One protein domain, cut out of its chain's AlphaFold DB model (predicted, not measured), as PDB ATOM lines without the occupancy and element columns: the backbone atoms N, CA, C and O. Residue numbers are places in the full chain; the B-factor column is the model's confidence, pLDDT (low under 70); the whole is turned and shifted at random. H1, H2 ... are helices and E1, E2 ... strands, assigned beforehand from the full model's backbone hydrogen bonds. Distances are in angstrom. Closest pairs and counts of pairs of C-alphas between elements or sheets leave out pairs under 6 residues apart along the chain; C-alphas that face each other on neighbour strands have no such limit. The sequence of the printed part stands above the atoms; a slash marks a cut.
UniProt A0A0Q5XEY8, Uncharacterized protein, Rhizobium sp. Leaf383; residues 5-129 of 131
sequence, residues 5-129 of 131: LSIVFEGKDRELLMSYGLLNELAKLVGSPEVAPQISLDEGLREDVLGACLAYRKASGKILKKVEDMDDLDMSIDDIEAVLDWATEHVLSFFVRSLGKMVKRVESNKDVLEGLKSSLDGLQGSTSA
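Overview. This is residues 5 to 129 of the 131 residues of an uncharacterized protein of Rhizobium sp. Leaf383 (UniProt A0A0Q5XEY8). A compact head is built round the first part of one long helix, H3, which runs out of it and turns a corner into H4; residues 100 to 129 stick out as an arm. In the head, the helical hairpin H1 and H2 packs across H3, and the strand hairpin E1 and E2 sits by its first turns. The printed part has 125 residues, mostly helix by its named elements, in the order E1, E2, H1, H2, E3, H3, H4; E1 and E2 are antiparallel. The whole is extended, with a radius of gyration of the C-alphas of 21.3 A and spans of 75 by 28 by 26 A.

Arrangement. E1, residues 5 to 9, and E2, residues 12 to 17, form a hairpin, with N 7 and O 14 within hydrogen-bond range at 2.9 A. The closest C-alphas of E1 and H3, residues 77 to 108, are those of Ile 7 and Asp 79, 5.8 A apart. H1, residues 20 to 30, and H2, residues 43 to 54, touch as a helical hairpin at a shallow tilt of 6 degrees, opposite ways, closest at C-alphas 26 and 49, 6.4 A. H3 touches H1 with residues 87 to 91 alone, about perpendicular at 88 degrees, closest at C-alphas 91 and 27, 6.0 A. It touches H2 with residues 80 to 87 alone, about perpendicular at 89 degrees, closest at C-alphas 84 and 50, 6.9 A. H4, residues 110 to 127, and H3 meet only through their link. E3, residues 63 to 65, pairs with no named strand; residues 56 to 57 pair antiparallel with it. In the four helices every O i to N i+4 pair is within hydrogen-bond range.

Along the chain. E1 begins at C-alpha 5 (154.115, -15.232, 95.603). H3 is 46.4 A long and ends at C-alpha 108 (180.388, 8.882, 86.137); H4 is 26.3 A long.

Size, cuts and confidence. The C-alphas farthest apart, of Gly 11 and Ala 129, are 76.7 A apart. The printed part has no cut. The links H1 to H2 and E3 to H3 are long. Residues 123 to 129 are under pLDDT 70.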
ATOM      1  N   LEU A   5     154.287 -13.822  95.934       96.31
ATOM      2  CA  LEU A   5     154.115 -15.232  95.603       96.31
ATOM      3  C   LEU A   5     153.008 -15.812  96.486       96.31
ATOM      4  O   LEU A   5     153.042 -15.629  97.700       96.31
ATOM      5  N   SER A   6     152.036 -16.491  95.886       96.12
ATOM      6  CA  SER A   6     150.991 -17.209  96.620       96.12
ATOM      7  C   SER A   6     151.383 -18.673  96.756       96.12
ATOM      8  O   SER A   6     151.760 -19.276  95.756       96.12
ATOM      9  N   ILE A   7     151.274 -19.214  97.966       94.94
ATOM     10  CA  ILE A   7     151.583 -20.608  98.306       94.94
ATOM     11  C   ILE A   7     150.517 -21.174  99.243       94.94
ATOM     12  O   ILE A   7     149.796 -20.410  99.895       94.94
ATOM     13  N   VAL A   8     150.472 -22.498  99.374       93.94
ATOM     14  CA  VAL A   8     149.742 -23.168 100.457       93.94
ATOM     15  C   VAL A   8     150.728 -23.537 101.565       93.94
ATOM     16  O   VAL A   8     151.709 -24.229 101.329       93.94
ATOM     17  N   PHE A   9     150.482 -23.057 102.783       89.81
ATOM     18  CA  PHE A   9     151.354 -23.273 103.938       89.81
ATOM     19  C   PHE A   9     150.511 -23.589 105.175       89.81
ATOM     20  O   PHE A   9     149.642 -22.789 105.536       89.81
ATOM     21  N   GLU A  10     150.751 -24.736 105.818       87.44
ATOM     22  CA  GLU A  10     149.956 -25.224 106.963       87.44
ATOM     23  C   GLU A  10     148.450 -25.296 106.628       87.44
ATOM     24  O   GLU A  10     147.589 -24.781 107.357       87.44
ATOM     25  N   GLY A  11     148.140 -25.848 105.450       86.88
ATOM     26  CA  GLY A  11     146.780 -25.985 104.925       86.88
ATOM     27  C   GLY A  11     146.054 -24.668 104.618       86.88
ATOM     28  O   GLY A  11     144.829 -24.669 104.472       86.88
ATOM     29  N   LYS A  12     146.763 -23.532 104.554       89.56
ATOM     30  CA  LYS A  12     146.179 -22.205 104.307       89.56
ATOM     31  C   LYS A  12     146.866 -21.486 103.159       89.56
ATOM     32  O   LYS A  12     148.090 -21.482 103.065       89.56
ATOM     33  N   ASP A  13     146.071 -20.774 102.368       93.75
ATOM     34  CA  ASP A  13     146.598 -19.840 101.378       93.75
ATOM     35  C   ASP A  13     147.373 -18.721 102.079       93.75
ATOM     36  O   ASP A  13     146.866 -18.029 102.973       93.75
ATOM     37  N   ARG A  14     148.616 -18.525 101.651       92.12
ATOM     38  CA  ARG A  14     149.521 -17.510 102.175       92.12
ATOM     39  C   ARG A  14     150.168 -16.753 101.024       92.12
ATOM     40  O   ARG A  14     150.699 -17.341 100.091       92.12
ATOM     41  N   GLU A  15     150.177 -15.429 101.130       93.69
ATOM     42  CA  GLU A  15     150.922 -14.561 100.216       93.69
ATOM     43  C   GLU A  15     152.260 -14.169 100.860       93.69
ATOM     44  O   GLU A  15     152.303 -13.567 101.939       93.69
ATOM     45  N   LEU A  16     153.362 -14.507 100.197       93.25
ATOM     46  CA  LEU A  16     154.696 -14.012 100.506       93.25
ATOM     47  C   LEU A  16     154.938 -12.697  99.766       93.25
ATOM     48  O   LEU A  16     154.537 -12.534  98.618       93.25
ATOM     49  N   LEU A  17     155.632 -11.763 100.419       94.06
ATOM     50  CA  LEU A  17     156.013 -10.469  99.852       94.06
ATOM     51  C   LEU A  17     157.530 -10.295  99.937       94.06
ATOM     52  O   LEU A  17     158.102 -10.331 101.032       94.06
ATOM     53  N   MET A  18     158.167 -10.001  98.804       94.88
ATOM     54  CA  MET A  18     159.583  -9.651  98.713       94.88
ATOM     55  C   MET A  18     159.815  -8.226  99.220       94.88
ATOM     56  O   MET A  18     160.074  -7.281  98.477       94.88
ATOM     57  N   SER A  19     159.689  -8.050 100.532       93.25
ATOM     58  CA  SER A  19     160.058  -6.799 101.188       93.25
ATOM     59  C   SER A  19     161.572  -6.580 101.119       93.25
ATOM     60  O   SER A  19     162.349  -7.533 101.073       93.25
ATOM     61  N   TYR A  20     162.016  -5.325 101.225       91.38
ATOM     62  CA  TYR A  20     163.449  -5.029 101.333       91.38
ATOM     63  C   TYR A  20     164.112  -5.753 102.517       91.38
ATOM     64  O   TYR A  20     165.259  -6.178 102.413       91.38
ATOM     65  N   GLY A  21     163.393  -5.924 103.634       91.75
ATOM     66  CA  GLY A  21     163.896  -6.657 104.795       91.75
ATOM     67  C   GLY A  21     164.211  -8.117 104.472       91.75
ATOM     68  O   GLY A  21     165.295  -8.579 104.814       91.75
ATOM     69  N   LEU A  22     163.301  -8.799 103.767       94.19
ATOM     70  CA  LEU A  22     163.518 -10.167 103.293       94.19
ATOM     71  C   LEU A  22     164.655 -10.212 102.267       94.19
ATOM     72  O   LEU A  22     165.612 -10.946 102.464       94.19
ATOM     73  N   LEU A  23     164.610  -9.367 101.236       95.38
ATOM     74  CA  LEU A  23     165.640  -9.329 100.195       95.38
ATOM     75  C   LEU A  23     167.049  -9.111 100.768       95.38
ATOM     76  O   LEU A  23     168.003  -9.755 100.345       95.38
ATOM     77  N   ASN A  24     167.187  -8.211 101.740       94.00
ATOM     78  CA  ASN A  24     168.461  -7.938 102.400       94.00
ATOM     79  C   ASN A  24     168.937  -9.109 103.268       94.00
ATOM     80  O   ASN A  24     170.136  -9.309 103.416       94.00
ATOM     81  N   GLU A  25     168.022  -9.862 103.871       94.81
ATOM     82  CA  GLU A  25     168.359 -11.074 104.613       94.81
ATOM     83  C   GLU A  25     168.827 -12.181 103.668       94.81
ATOM     84  O   GLU A  25     169.915 -12.714 103.859       94.81
ATOM     85  N   LEU A  26     168.085 -12.424 102.586       96.44
ATOM     86  CA  LEU A  26     168.460 -13.386 101.551       96.44
ATOM     87  C   LEU A  26     169.816 -13.042 100.921       96.44
ATOM     88  O   LEU A  26     170.684 -13.900 100.808       96.44
ATOM     89  N   ALA A  27     170.055 -11.771 100.586       96.50
ATOM     90  CA  ALA A  27     171.339 -11.335 100.039       96.50
ATOM     91  C   ALA A  27     172.513 -11.554 101.013       96.50
ATOM     92  O   ALA A  27     173.634 -11.782 100.562       96.50
ATOM     93  N   LYS A  28     172.279 -11.498 102.333       95.69
ATOM     94  CA  LYS A  28     173.305 -11.805 103.344       95.69
ATOM     95  C   LYS A  28     173.595 -13.296 103.443       95.69
ATOM     96  O   LYS A  28     174.761 -13.642 103.579       95.69
ATOM     97  N   LEU A  29     172.559 -14.135 103.394       96.56
ATOM     98  CA  LEU A  29     172.705 -15.595 103.405       96.56
ATOM     99  C   LEU A  29     173.488 -16.065 102.178       96.56
ATOM    100  O   LEU A  29     174.428 -16.839 102.290       96.56
ATOM    101  N   VAL A  30     173.142 -15.517 101.014       96.56
ATOM    102  CA  VAL A  30     173.766 -15.870  99.736       96.56
ATOM    103  C   VAL A  30     175.177 -15.286  99.604       96.56
ATOM    104  O   VAL A  30     176.066 -15.921  99.047       96.56
ATOM    105  N   GLY A  31     175.409 -14.069 100.098       94.81
ATOM    106  CA  GLY A  31     176.728 -13.430 100.151       94.81
ATOM    107  C   GLY A  31     177.244 -12.877  98.817       94.81
ATOM    108  O   GLY A  31     177.803 -11.778  98.797       94.81
ATOM    109  N   SER A  32     177.039 -13.579  97.697       92.81
ATOM    110  CA  SER A  32     177.493 -13.142  96.371       92.81
ATOM    111  C   SER A  32     176.611 -13.673  95.225       92.81
ATOM    112  O   SER A  32     175.931 -14.689  95.378       92.81
ATOM    113  N   PRO A  33     176.589 -13.011  94.051       92.25
ATOM    114  CA  PRO A  33     175.745 -13.438  92.932       92.25
ATOM    115  C   PRO A  33     176.066 -14.840  92.403       92.25
ATOM    116  O   PRO A  33     175.168 -15.507  91.899       92.25
ATOM    117  N   GLU A  34     177.312 -15.298  92.519       92.94
ATOM    118  CA  GLU A  34     177.756 -16.616  92.049       92.94
ATOM    119  C   GLU A  34     177.180 -17.765  92.886       92.94
ATOM    120  O   GLU A  34     177.045 -18.882  92.390       92.94
ATOM    121  N   VAL A  35     176.829 -17.487  94.144       94.38
ATOM    122  CA  VAL A  35     176.261 -18.464  95.080       94.38
ATOM    123  C   VAL A  35     174.746 -18.577  94.914       94.38
ATOM    124  O   VAL A  35     174.183 -19.627  95.198       94.38
ATOM    125  N   ALA A  36     174.066 -17.546  94.406       92.50
ATOM    126  CA  ALA A  36     172.604 -17.535  94.309       92.50
ATOM    127  C   ALA A  36     171.997 -18.749  93.562       92.50
ATOM    128  O   ALA A  36     170.998 -19.275  94.039       92.50
ATOM    129  N   PRO A  37     172.578 -19.274  92.463       91.56
ATOM    130  CA  PRO A  37     172.060 -20.487  91.820       91.56
ATOM    131  C   PRO A  37     172.167 -21.759  92.678       91.56
ATOM    132  O   PRO A  37     171.527 -22.758  92.364       91.56
ATOM    133  N   GLN A  38     172.978 -21.750  93.743       94.25
ATOM    134  CA  GLN A  38     173.143 -22.883  94.656       94.25
ATOM    135  C   GLN A  38     172.022 -22.977  95.694       94.25
ATOM    136  O   GLN A  38     171.944 -23.994  96.370       94.25
ATOM    137  N   ILE A  39     171.139 -21.975  95.804       95.81
ATOM    138  CA  ILE A  39     170.032 -21.953  96.779       95.81
ATOM    139  C   ILE A  39     169.202 -23.242  96.733       95.81
ATOM    140  O   ILE A  39     168.843 -23.775  97.776       95.81
ATOM    141  N   SER A  40     168.925 -23.775  95.543       91.25
ATOM    142  CA  SER A  40     168.127 -24.999  95.404       91.25
ATOM    143  C   SER A  40     168.950 -26.283  95.559       91.25
ATOM    144  O   SER A  40     168.373 -27.355  95.724       91.25
ATOM    145  N   LEU A  41     170.284 -26.216  95.523       91.81
ATOM    146  CA  LEU A  41     171.176 -27.385  95.470       91.81
ATOM    147  C   LEU A  41     171.904 -27.645  96.792       91.81
ATOM    148  O   LEU A  41     172.018 -28.800  97.199       91.81
ATOM    149  N   ASP A  42     172.367 -26.588  97.450       95.75
ATOM    150  CA  ASP A  42     173.037 -26.653  98.743       95.75
ATOM    151  C   ASP A  42     171.997 -26.765  99.860       95.75
ATOM    152  O   ASP A  42     171.142 -25.898 100.009       95.75
ATOM    153  N   GLU A  43     172.043 -27.858 100.617       93.38
ATOM    154  CA  GLU A  43     171.049 -28.189 101.644       93.38
ATOM    155  C   GLU A  43     170.951 -27.117 102.734       93.38
ATOM    156  O   GLU A  43     169.853 -26.644 103.025       93.38
ATOM    157  N   GLY A  44     172.090 -26.658 103.262       94.06
ATOM    158  CA  GLY A  44     172.113 -25.646 104.316       94.06
ATOM    159  C   GLY A  44     171.584 -24.298 103.831       94.06
ATOM    160  O   GLY A  44     170.750 -23.675 104.487       94.06
ATOM    161  N   LEU A  45     172.007 -23.861 102.642       95.25
ATOM    162  CA  LEU A  45     171.511 -22.624 102.047       95.25
ATOM    163  C   LEU A  45     170.020 -22.717 101.696       95.25
ATOM    164  O   LEU A  45     169.295 -21.736 101.869       95.25
ATOM    165  N   ARG A  46     169.555 -23.880 101.226       95.00
ATOM    166  CA  ARG A  46     168.142 -24.138 100.922       95.00
ATOM    167  C   ARG A  46     167.281 -23.960 102.168       95.00
ATOM    168  O   ARG A  46     166.293 -23.226 102.121       95.00
ATOM    169  N   GLU A  47     167.669 -24.592 103.273       93.81
ATOM    170  CA  GLU A  47     166.967 -24.488 104.554       93.81
ATOM    171  C   GLU A  47     166.959 -23.056 105.087       93.81
ATOM    172  O   GLU A  47     165.898 -22.534 105.439       93.81
ATOM    173  N   ASP A  48     168.110 -22.381 105.085       94.69
ATOM    174  CA  ASP A  48     168.225 -21.001 105.558       94.69
ATOM    175  C   ASP A  48     167.339 -20.041 104.746       94.69
ATOM    176  O   ASP A  48     166.649 -19.175 105.304       94.69
ATOM    177  N   VAL A  49     167.320 -20.196 103.417       95.94
ATOM    178  CA  VAL A  49     166.498 -19.377 102.516       95.94
ATOM    179  C   VAL A  49     165.012 -19.656 102.715       95.94
ATOM    180  O   VAL A  49     164.235 -18.706 102.859       95.94
ATOM    181  N   LEU A  50     164.600 -20.926 102.777       94.88
ATOM    182  CA  LEU A  50     163.211 -21.286 103.075       94.88
ATOM    183  C   LEU A  50     162.787 -20.723 104.430       94.88
ATOM    184  O   LEU A  50     161.728 -20.105 104.538       94.88
ATOM    185  N   GLY A  51     163.638 -20.847 105.448       94.31
ATOM    186  CA  GLY A  51     163.359 -20.364 106.796       94.31
ATOM    187  C   GLY A  51     163.156 -18.853 106.813       94.31
ATOM    188  O   GLY A  51     162.223 -18.346 107.444       94.31
ATOM    189  N   ALA A  52     163.970 -18.119 106.053       94.56
ATOM    190  CA  ALA A  52     163.815 -16.682 105.887       94.56
ATOM    191  C   ALA A  52     162.510 -16.311 105.157       94.56
ATOM    192  O   ALA A  52     161.812 -15.386 105.597       94.56
ATOM    193  N   CYS A  53     162.162 -17.010 104.073       94.75
ATOM    194  CA  CYS A  53     160.954 -16.757 103.285       94.75
ATOM    195  C   CYS A  53     159.665 -17.072 104.061       94.75
ATOM    196  O   CYS A  53     158.705 -16.299 104.016       94.75
ATOM    197  N   LEU A  54     159.658 -18.171 104.813       93.88
ATOM    198  CA  LEU A  54     158.485 -18.679 105.524       93.88
ATOM    199  C   LEU A  54     158.331 -18.081 106.926       93.88
ATOM    200  O   LEU A  54     157.242 -18.156 107.503       93.88
ATOM    201  N   ALA A  55     159.353 -17.411 107.465       92.56
ATOM    202  CA  ALA A  55     159.249 -16.694 108.732       92.56
ATOM    203  C   ALA A  55     158.056 -15.722 108.746       92.56
ATOM    204  O   ALA A  55     157.788 -14.989 107.789       92.56
ATOM    205  N   TYR A  56     157.347 -15.664 109.872       87.94
ATOM    206  CA  TYR A  56     156.290 -14.681 110.074       87.94
ATOM    207  C   TYR A  56     156.930 -13.315 110.285       87.94
ATOM    208  O   TYR A  56     157.792 -13.147 111.150       87.94
ATOM    209  N   ARG A  57     156.509 -12.314 109.509       86.62
ATOM    210  CA  ARG A  57     157.100 -10.969 109.513       86.62
ATOM    211  C   ARG A  57     156.036  -9.898 109.717       86.62
ATOM    212  O   ARG A  57     154.882 -10.058 109.331       86.62
ATOM    213  N   LYS A  58     156.436  -8.768 110.303       82.12
ATOM    214  CA  LYS A  58     155.640  -7.530 110.256       82.12
ATOM    215  C   LYS A  58     155.678  -6.948 108.841       82.12
ATOM    216  O   LYS A  58     156.619  -7.205 108.097       82.12
ATOM    217  N   ALA A  59     154.753  -6.041 108.532       72.75
ATOM    218  CA  ALA A  59     154.771  -5.265 107.286       72.75
ATOM    219  C   ALA A  59     156.100  -4.514 107.042       72.75
ATOM    220  O   ALA A  59     156.470  -4.260 105.902       72.75
ATOM    221  N   SER A  60     156.857  -4.196 108.100       74.50
ATOM    222  CA  SER A  60     158.194  -3.597 107.997       74.50
ATOM    223  C   SER A  60     159.303  -4.569 107.556       74.50
ATOM    224  O   SER A  60     160.448  -4.149 107.412       74.50
ATOM    225  N   GLY A  61     159.007  -5.864 107.405       72.94
ATOM    226  CA  GLY A  61     159.972  -6.921 107.077       72.94
ATOM    227  C   GLY A  61     160.689  -7.538 108.287       72.94
ATOM    228  O   GLY A  61     161.438  -8.502 108.124       72.94
ATOM    229  N   LYS A  62     160.452  -7.029 109.508       80.69
ATOM    230  CA  LYS A  62     161.040  -7.577 110.744       80.69
ATOM    231  C   LYS A  62     160.416  -8.932 111.095       80.69
ATOM    232  O   LYS A  62     159.189  -9.031 111.151       80.69
ATOM    233  N   ILE A  63     161.254  -9.922 111.405       85.81
ATOM    234  CA  ILE A  63     160.827 -11.251 111.864       85.81
ATOM    235  C   ILE A  63     160.081 -11.136 113.200       85.81
ATOM    236  O   ILE A  63     160.544 -10.482 114.138       85.81
ATOM    237  N   LEU A  64     158.911 -11.766 113.251       86.25
ATOM    238  CA  LEU A  64     158.099 -11.995 114.443       86.25
ATOM    239  C   LEU A  64     158.380 -13.372 115.032       86.25
ATOM    240  O   LEU A  64     158.621 -13.485 116.229       86.25
ATOM    241  N   LYS A  65     158.339 -14.397 114.179       86.50
ATOM    242  CA  LYS A  65     158.519 -15.797 114.552       86.50
ATOM    243  C   LYS A  65     159.200 -16.531 113.395       86.50
ATOM    244  O   LYS A  65     158.807 -16.340 112.244       86.50
ATOM    245  N   LYS A  66     160.224 -17.326 113.706       86.56
ATOM    246  CA  LYS A  66     160.849 -18.251 112.751       86.56
ATOM    247  C   LYS A  66     160.012 -19.526 112.648       86.56
ATOM    248  O   LYS A  66     159.318 -19.866 113.605       86.56
ATOM    249  N   VAL A  67     160.077 -20.204 111.509       84.50
ATOM    250  CA  VAL A  67     159.611 -21.593 111.425       84.50
ATOM    251  C   VAL A  67     160.575 -22.431 112.268       84.50
ATOM    252  O   VAL A  67     161.784 -22.220 112.183       84.50
ATOM    253  N   GLU A  68     160.039 -23.231 113.187       71.94
ATOM    254  CA  GLU A  68     160.837 -23.931 114.207       71.94
ATOM    255  C   GLU A  68     161.351 -25.284 113.717       71.94
ATOM    256  O   GLU A  68     162.444 -25.674 114.115       71.94
ATOM    257  N   ASP A  69     160.598 -25.948 112.843       79.69
ATOM    258  CA  ASP A  69     160.948 -27.242 112.271       79.69
ATOM    259  C   ASP A  69     160.666 -27.224 110.764       79.69
ATOM    260  O   ASP A  69     159.560 -26.883 110.340       79.69
ATOM    261  N   MET A  70     161.696 -27.510 109.969       80.50
ATOM    262  CA  MET A  70     161.604 -27.555 108.509       80.50
ATOM    263  C   MET A  70     161.256 -28.963 108.010       80.50
ATOM    264  O   MET A  70     160.739 -29.091 106.902       80.50
ATOM    265  N   ASP A  71     161.478 -29.996 108.829       79.06
ATOM    266  CA  ASP A  71     161.208 -31.393 108.480       79.06
ATOM    267  C   ASP A  71     159.708 -31.725 108.557       79.06
ATOM    268  O   ASP A  71     159.237 -32.635 107.875       79.06
ATOM    269  N   ASP A  72     158.944 -30.965 109.349       81.12
ATOM    270  CA  ASP A  72     157.490 -31.119 109.537       81.12
ATOM    271  C   ASP A  72     156.679 -30.031 108.801       81.12
ATOM    272  O   ASP A  72     155.609 -29.593 109.232       81.12
ATOM    273  N   LEU A  73     157.216 -29.534 107.683       83.44
ATOM    274  CA  LEU A  73     156.554 -28.525 106.860       83.44
ATOM    275  C   LEU A  73     155.346 -29.109 106.113       83.44
ATOM    276  O   LEU A  73     155.494 -29.849 105.142       83.44
ATOM    277  N   ASP A  74     154.139 -28.686 106.496       87.75
ATOM    278  CA  ASP A  74     152.906 -28.943 105.738       87.75
ATOM    279  C   ASP A  74     152.812 -28.006 104.520       87.75
ATOM    280  O   ASP A  74     152.134 -26.969 104.532       87.75
ATOM    281  N   MET A  75     153.584 -28.341 103.488       91.50
ATOM    282  CA  MET A  75     153.684 -27.607 102.231       91.50
ATOM    283  C   MET A  75     154.066 -28.564 101.096       91.50
ATOM    284  O   MET A  75     154.815 -29.522 101.294       91.50
ATOM    285  N   SER A  76     153.537 -28.326  99.896       93.62
ATOM    286  CA  SER A  76     153.842 -29.175  98.743       93.62
ATOM    287  C   SER A  76     155.281 -28.966  98.253       93.62
ATOM    288  O   SER A  76     155.859 -27.892  98.429       93.62
ATOM    289  N   ILE A  77     155.858 -29.982  97.604       93.06
ATOM    290  CA  ILE A  77     157.179 -29.860  96.961       93.06
ATOM    291  C   ILE A  77     157.149 -28.744  95.906       93.06
ATOM    292  O   ILE A  77     158.058 -27.922  95.871       93.06
ATOM    293  N   ASP A  78     156.071 -28.661  95.125       95.56
ATOM    294  CA  ASP A  78     155.890 -27.628  94.101       95.56
ATOM    295  C   ASP A  78     155.907 -26.210  94.706       95.56
ATOM    296  O   ASP A  78     156.526 -25.302  94.150       95.56
ATOM    297  N   ASP A  79     155.273 -26.005  95.870       95.88
ATOM    298  CA  ASP A  79     155.308 -24.720  96.582       95.88
ATOM    299  C   ASP A  79     156.713 -24.406  97.122       95.88
ATOM    300  O   ASP A  79     157.159 -23.260  97.049       95.88
ATOM    301  N   ILE A  80     157.435 -25.408  97.638       94.69
ATOM    302  CA  ILE A  80     158.825 -25.249  98.100       94.69
ATOM    303  C   ILE A  80     159.721 -24.808  96.940       94.69
ATOM    304  O   ILE A  80     160.453 -23.823  97.068       94.69
ATOM    305  N   GLU A  81     159.646 -25.504  95.806       95.69
ATOM    306  CA  GLU A  81     160.397 -25.166  94.596       95.69
ATOM    307  C   GLU A  81     160.043 -23.757  94.109       95.69
ATOM    308  O   GLU A  81     160.939 -22.944  93.869       95.69
ATOM    309  N   ALA A  82     158.754 -23.406  94.086       96.62
ATOM    310  CA  ALA A  82     158.304 -22.069  93.711       96.62
ATOM    311  C   ALA A  82     158.871 -20.971  94.629       96.62
ATOM    312  O   ALA A  82     159.242 -19.898  94.146       96.62
ATOM    313  N   VAL A  83     158.967 -21.216  95.941       96.88
ATOM    314  CA  VAL A  83     159.572 -20.271  96.898       96.88
ATOM    315  C   VAL A  83     161.068 -20.105  96.642       96.88
ATOM    316  O   VAL A  83     161.559 -18.973  96.656       96.88
ATOM    317  N   LEU A  84     161.790 -21.204  96.417       96.81
ATOM    318  CA  LEU A  84     163.234 -21.193  96.170       96.81
ATOM    319  C   LEU A  84     163.575 -20.480  94.859       96.81
ATOM    320  O   LEU A  84     164.450 -19.609  94.845       96.81
ATOM    321  N   ASP A  85     162.852 -20.785  93.784       96.88
ATOM    322  CA  ASP A  85     163.029 -20.138  92.484       96.88
ATOM    323  C   ASP A  85     162.732 -18.642  92.585       96.88
ATOM    324  O   ASP A  85     163.548 -17.803  92.192       96.88
ATOM    325  N   TRP A  86     161.611 -18.287  93.215       97.75
ATOM    326  CA  TRP A  86     161.233 -16.898  93.448       97.75
ATOM    327  C   TRP A  86     162.268 -16.138  94.288       97.75
ATOM    328  O   TRP A  86     162.617 -15.000  93.965       97.75
ATOM    329  N   ALA A  87     162.806 -16.742  95.347       97.56
ATOM    330  CA  ALA A  87     163.882 -16.137  96.127       97.56
ATOM    331  C   ALA A  87     165.144 -15.937  95.270       97.56
ATOM    332  O   ALA A  87     165.744 -14.856  95.286       97.56
ATOM    333  N   THR A  88     165.504 -16.947  94.477       97.19
ATOM    334  CA  THR A  88     166.687 -16.953  93.615       97.19
ATOM    335  C   THR A  88     166.646 -15.836  92.577       97.19
ATOM    336  O   THR A  88     167.599 -15.050  92.501       97.19
ATOM    337  N   GLU A  89     165.557 -15.682  91.807       96.50
ATOM    338  CA  GLU A  89     165.531 -14.627  90.782       96.50
ATOM    339  C   GLU A  89     165.523 -13.213  91.393       96.50
ATOM    340  O   GLU A  89     166.144 -12.302  90.833       96.50
ATOM    341  N   HIS A  90     164.913 -13.011  92.568       97.44
ATOM    342  CA  HIS A  90     164.926 -11.712  93.254       97.44
ATOM    343  C   HIS A  90     166.328 -11.340  93.734       97.44
ATOM    344  O   HIS A  90     166.781 -10.210  93.515       97.44
ATOM    345  N   VAL A  91     167.041 -12.287  94.348       97.00
ATOM    346  CA  VAL A  91     168.415 -12.081  94.822       97.00
ATOM    347  C   VAL A  91     169.366 -11.833  93.650       97.00
ATOM    348  O   VAL A  91     170.123 -10.857  93.667       97.00
ATOM    349  N   LEU A  92     169.290 -12.643  92.590       95.69
ATOM    350  CA  LEU A  92     170.089 -12.446  91.376       95.69
ATOM    351  C   LEU A  92     169.816 -11.081  90.739       95.69
ATOM    352  O   LEU A  92     170.744 -10.321  90.452       95.69
ATOM    353  N   SER A  93     168.541 -10.727  90.570       95.31
ATOM    354  CA  SER A  93     168.123  -9.428  90.035       95.31
ATOM    355  C   SER A  93     168.670  -8.274  90.877       95.31
ATOM    356  O   SER A  93     169.168  -7.283  90.331       95.31
ATOM    357  N   PHE A  94     168.644  -8.399  92.206       96.06
ATOM    358  CA  PHE A  94     169.222  -7.411  93.110       96.06
ATOM    359  C   PHE A  94     170.731  -7.246  92.909       96.06
ATOM    360  O   PHE A  94     171.199  -6.109  92.761       96.06
ATOM    361  N   PHE A  95     171.493  -8.340  92.854       95.88
ATOM    362  CA  PHE A  95     172.938  -8.270  92.644       95.88
ATOM    363  C   PHE A  95     173.293  -7.689  91.275       95.88
ATOM    364  O   PHE A  95     174.085  -6.749  91.207       95.88
ATOM    365  N   VAL A  96     172.652  -8.148  90.199       94.44
ATOM    366  CA  VAL A  96     172.889  -7.639  88.836       94.44
ATOM    367  C   VAL A  96     172.602  -6.139  88.751       94.44
ATOM    368  O   VAL A  96     173.415  -5.367  88.238       94.44
ATOM    369  N   ARG A  97     171.474  -5.682  89.311       94.75
ATOM    370  CA  ARG A  97     171.138  -4.249  89.356       94.75
ATOM    371  C   ARG A  97     172.145  -3.455  90.182       94.75
ATOM    372  O   ARG A  97     172.447  -2.313  89.833       94.75
ATOM    373  N   SER A  98     172.643  -4.024  91.274       94.31
ATOM    374  CA  SER A  98     173.626  -3.377  92.145       94.31
ATOM    375  C   SER A  98     174.988  -3.247  91.462       94.31
ATOM    376  O   SER A  98     175.556  -2.155  91.466       94.31
ATOM    377  N   LEU A  99     175.455  -4.297  90.783       93.19
ATOM    378  CA  LEU A  99     176.672  -4.279  89.969       93.19
ATOM    379  C   LEU A  99     176.566  -3.266  88.825       93.19
ATOM    380  O   LEU A  99     177.438  -2.414  88.671       93.19
ATOM    381  N   GLY A 100     175.454  -3.266  88.085       94.44
ATOM    382  CA  GLY A 100     175.229  -2.289  87.017       94.44
ATOM    383  C   GLY A 100     175.230  -0.839  87.519       94.44
ATOM    384  O   GLY A 100     175.767   0.051  86.861       94.44
ATOM    385  N   LYS A 101     174.678  -0.581  88.713       94.94
ATOM    386  CA  LYS A 101     174.755   0.741  89.360       94.94
ATOM    387  C   LYS A 101     176.180   1.092  89.784       94.94
ATOM    388  O   LYS A 101     176.553   2.257  89.686       94.94
ATOM    389  N   MET A 102     176.956   0.122  90.263       93.19
ATOM    390  CA  MET A 102     178.351   0.325  90.652       93.19
ATOM    391  C   MET A 102     179.203   0.739  89.451       93.19
ATOM    392  O   MET A 102     179.858   1.775  89.522       93.19
ATOM    393  N   VAL A 103     179.115   0.006  88.336       94.25
ATOM    394  CA  VAL A 103     179.832   0.327  87.089       94.25
ATOM    395  C   VAL A 103     179.518   1.754  86.640       94.25
ATOM    396  O   VAL A 103     180.424   2.572  86.507       94.25
ATOM    397  N   LYS A 104     178.229   2.108  86.548       94.38
ATOM    398  CA  LYS A 104     177.806   3.464  86.164       94.38
ATOM    399  C   LYS A 104     178.332   4.551  87.102       94.38
ATOM    400  O   LYS A 104     178.661   5.644  86.650       94.38
ATOM    401  N   ARG A 105     178.393   4.284  88.413       93.31
ATOM    402  CA  ARG A 105     178.940   5.234  89.398       93.31
ATOM    403  C   ARG A 105     180.438   5.435  89.210       93.31
ATOM    404  O   ARG A 105     180.882   6.574  89.297       93.31
ATOM    405  N   VAL A 106     181.188   4.367  88.946       91.75
ATOM    406  CA  VAL A 106     182.629   4.448  88.659       91.75
ATOM    407  C   VAL A 106     182.866   5.251  87.383       91.75
ATOM    408  O   VAL A 106     183.645   6.197  87.403       91.75
ATOM    409  N   GLU A 107     182.135   4.947  86.310       92.25
ATOM    410  CA  GLU A 107     182.226   5.678  85.040       92.25
ATOM    411  C   GLU A 107     181.908   7.169  85.210       92.25
ATOM    412  O   GLU A 107     182.666   8.020  84.756       92.25
ATOM    413  N   SER A 108     180.832   7.493  85.935       93.44
ATOM    414  CA  SER A 108     180.388   8.882  86.137       93.44
ATOM    415  C   SER A 108     181.325   9.712  87.021       93.44
ATOM    416  O   SER A 108     181.202  10.931  87.047       93.44
ATOM    417  N   ASN A 109     182.225   9.076  87.776       93.19
ATOM    418  CA  ASN A 109     183.155   9.754  88.686       93.19
ATOM    419  C   ASN A 109     184.622   9.548  88.285       93.19
ATOM    420  O   ASN A 109     185.510   9.835  89.086       93.19
ATOM    421  N   LYS A 110     184.894   9.053  87.070       90.94
ATOM    422  CA  LYS A 110     186.245   8.693  86.623       90.94
ATOM    423  C   LYS A 110     187.249   9.837  86.796       90.94
ATOM    424  O   LYS A 110     188.283   9.630  87.424       90.94
ATOM    425  N   ASP A 111     186.905  11.039  86.343       90.25
ATOM    426  CA  ASP A 111     187.794  12.209  86.414       90.25
ATOM    427  C   ASP A 111     188.116  12.604  87.866       90.25
ATOM    428  O   ASP A 111     189.249  12.948  88.205       90.25
ATOM    429  N   VAL A 112     187.126  12.497  88.760       89.12
ATOM    430  CA  VAL A 112     187.301  12.763  90.196       89.12
ATOM    431  C   VAL A 112     188.213  11.710  90.825       89.12
ATOM    432  O   VAL A 112     189.107  12.051  91.597       89.12
ATOM    433  N   LEU A 113     188.020  10.433  90.490       88.62
ATOM    434  CA  LEU A 113     188.845   9.334  90.996       88.62
ATOM    435  C   LEU A 113     190.301   9.445  90.520       88.62
ATOM    436  O   LEU A 113     191.219   9.233  91.313       88.62
ATOM    437  N   GLU A 114     190.528   9.827  89.261       88.00
ATOM    438  CA  GLU A 114     191.869  10.071  88.713       88.00
ATOM    439  C   GLU A 114     192.551  11.278  89.378       88.00
ATOM    440  O   GLU A 114     193.728  11.202  89.749       88.00
ATOM    441  N   GLY A 115     191.808  12.363  89.616       87.88
ATOM    442  CA  GLY A 115     192.308  13.533  90.341       87.88
ATOM    443  C   GLY A 115     192.657  13.237  91.805       87.88
ATOM    444  O   GLY A 115     193.690  13.695  92.302       87.88
ATOM    445  N   LEU A 116     191.854  12.418  92.493       88.75
ATOM    446  CA  LEU A 116     192.131  11.982  93.867       88.75
ATOM    447  C   LEU A 116     193.360  11.071  93.943       88.75
ATOM    448  O   LEU A 116     194.197  11.261  94.823       88.75
ATOM    449  N   LYS A 117     193.510  10.126  93.004       86.06
ATOM    450  CA  LYS A 117     194.700   9.268  92.916       86.06
ATOM    451  C   LYS A 117     195.968  10.097  92.702       86.06
ATOM    452  O   LYS A 117     196.928   9.948  93.448       86.06
ATOM    453  N   SER A 118     195.925  11.034  91.757       79.56
ATOM    454  CA  SER A 118     197.043  11.944  91.472       79.56
ATOM    455  C   SER A 118     197.424  12.791  92.694       79.56
ATOM    456  O   SER A 118     198.603  13.023  92.956       79.56
ATOM    457  N   SER A 119     196.431  13.221  93.478       81.56
ATOM    458  CA  SER A 119     196.649  13.988  94.713       81.56
ATOM    459  C   SER A 119     197.266  13.139  95.832       81.56
ATOM    460  O   SER A 119     198.114  13.623  96.582       81.56
ATOM    461  N   LEU A 120     196.867  11.868  95.941       79.88
ATOM    462  CA  LEU A 120     197.413  10.921  96.915       79.88
ATOM    463  C   LEU A 120     198.869  10.543  96.592       79.88
ATOM    464  O   LEU A 120     199.712  10.552  97.489       79.88
ATOM    465  N   ASP A 121     199.178  10.295  95.317       79.19
ATOM    466  CA  ASP A 121     200.542  10.010  94.854       79.19
ATOM    467  C   ASP A 121     201.471  11.223  95.094       79.19
ATOM    468  O   ASP A 121     202.607  11.075  95.552       79.19
ATOM    469  N   GLY A 122     200.966  12.447  94.888       72.38
ATOM    470  CA  GLY A 122     201.680  13.688  95.210       72.38
ATOM    471  C   GLY A 122     201.983  13.873  96.707       72.38
ATOM    472  O   GLY A 122     203.056  14.365  97.071       72.38
ATOM    473  N   LEU A 123     201.080  13.434  97.591       65.81
ATOM    474  CA  LEU A 123     201.282  13.441  99.048       65.81
ATOM    475  C   LEU A 123     202.355  12.432  99.499       65.81
ATOM    476  O   LEU A 123     203.172  12.754 100.364       65.81
ATOM    477  N   GLN A 124     202.417  11.239  98.896       62.78
ATOM    478  CA  GLN A 124     203.490  10.269  99.171       62.78
ATOM    479  C   GLN A 124     204.854  10.725  98.629       62.78
ATOM    480  O   GLN A 124     205.867  10.583  99.315       62.78
ATOM    481  N   GLY A 125     204.893  11.356  97.452       57.44
ATOM    482  CA  GLY A 125     206.124  11.955  96.922       57.44
ATOM    483  C   GLY A 125     206.675  13.083  97.805       57.44
ATOM    484  O   GLY A 125     207.885  13.197  97.990       57.44
ATOM    485  N   SER A 126     205.790  13.868  98.428       56.50
ATOM    486  CA  SER A 126     206.169  14.987  99.307       56.50
ATOM    487  C   SER A 126     206.714  14.545 100.674       56.50
ATOM    488  O   SER A 126     207.463  15.289 101.300       56.50
ATOM    489  N   THR A 127     206.371  13.338 101.140       54.84
ATOM    490  CA  THR A 127     206.868  12.785 102.419       54.84
ATOM    491  C   THR A 127     208.222  12.083 102.296       54.84
ATOM    492  O   THR A 127     208.879  11.857 103.307       54.84
ATOM    493  N   SER A 128     208.680  11.791 101.074       51.59
ATOM    494  CA  SER A 128     209.994  11.176 100.815       51.59
ATOM    495  C   SER A 128     211.110  12.193 100.527       51.59
ATOM    496  O   SER A 128     212.270  11.810 100.437       51.59
ATOM    497  N   ALA A 129     210.785  13.484 100.379       52.84
ATOM    498  CA  ALA A 129     211.740  14.542 100.022       52.84
ATOM    499  C   ALA A 129     212.266  15.362 101.224       52.84
ATOM    500  O   ALA A 129     213.001  16.327 101.027       52.84
TER     501      ALA A 129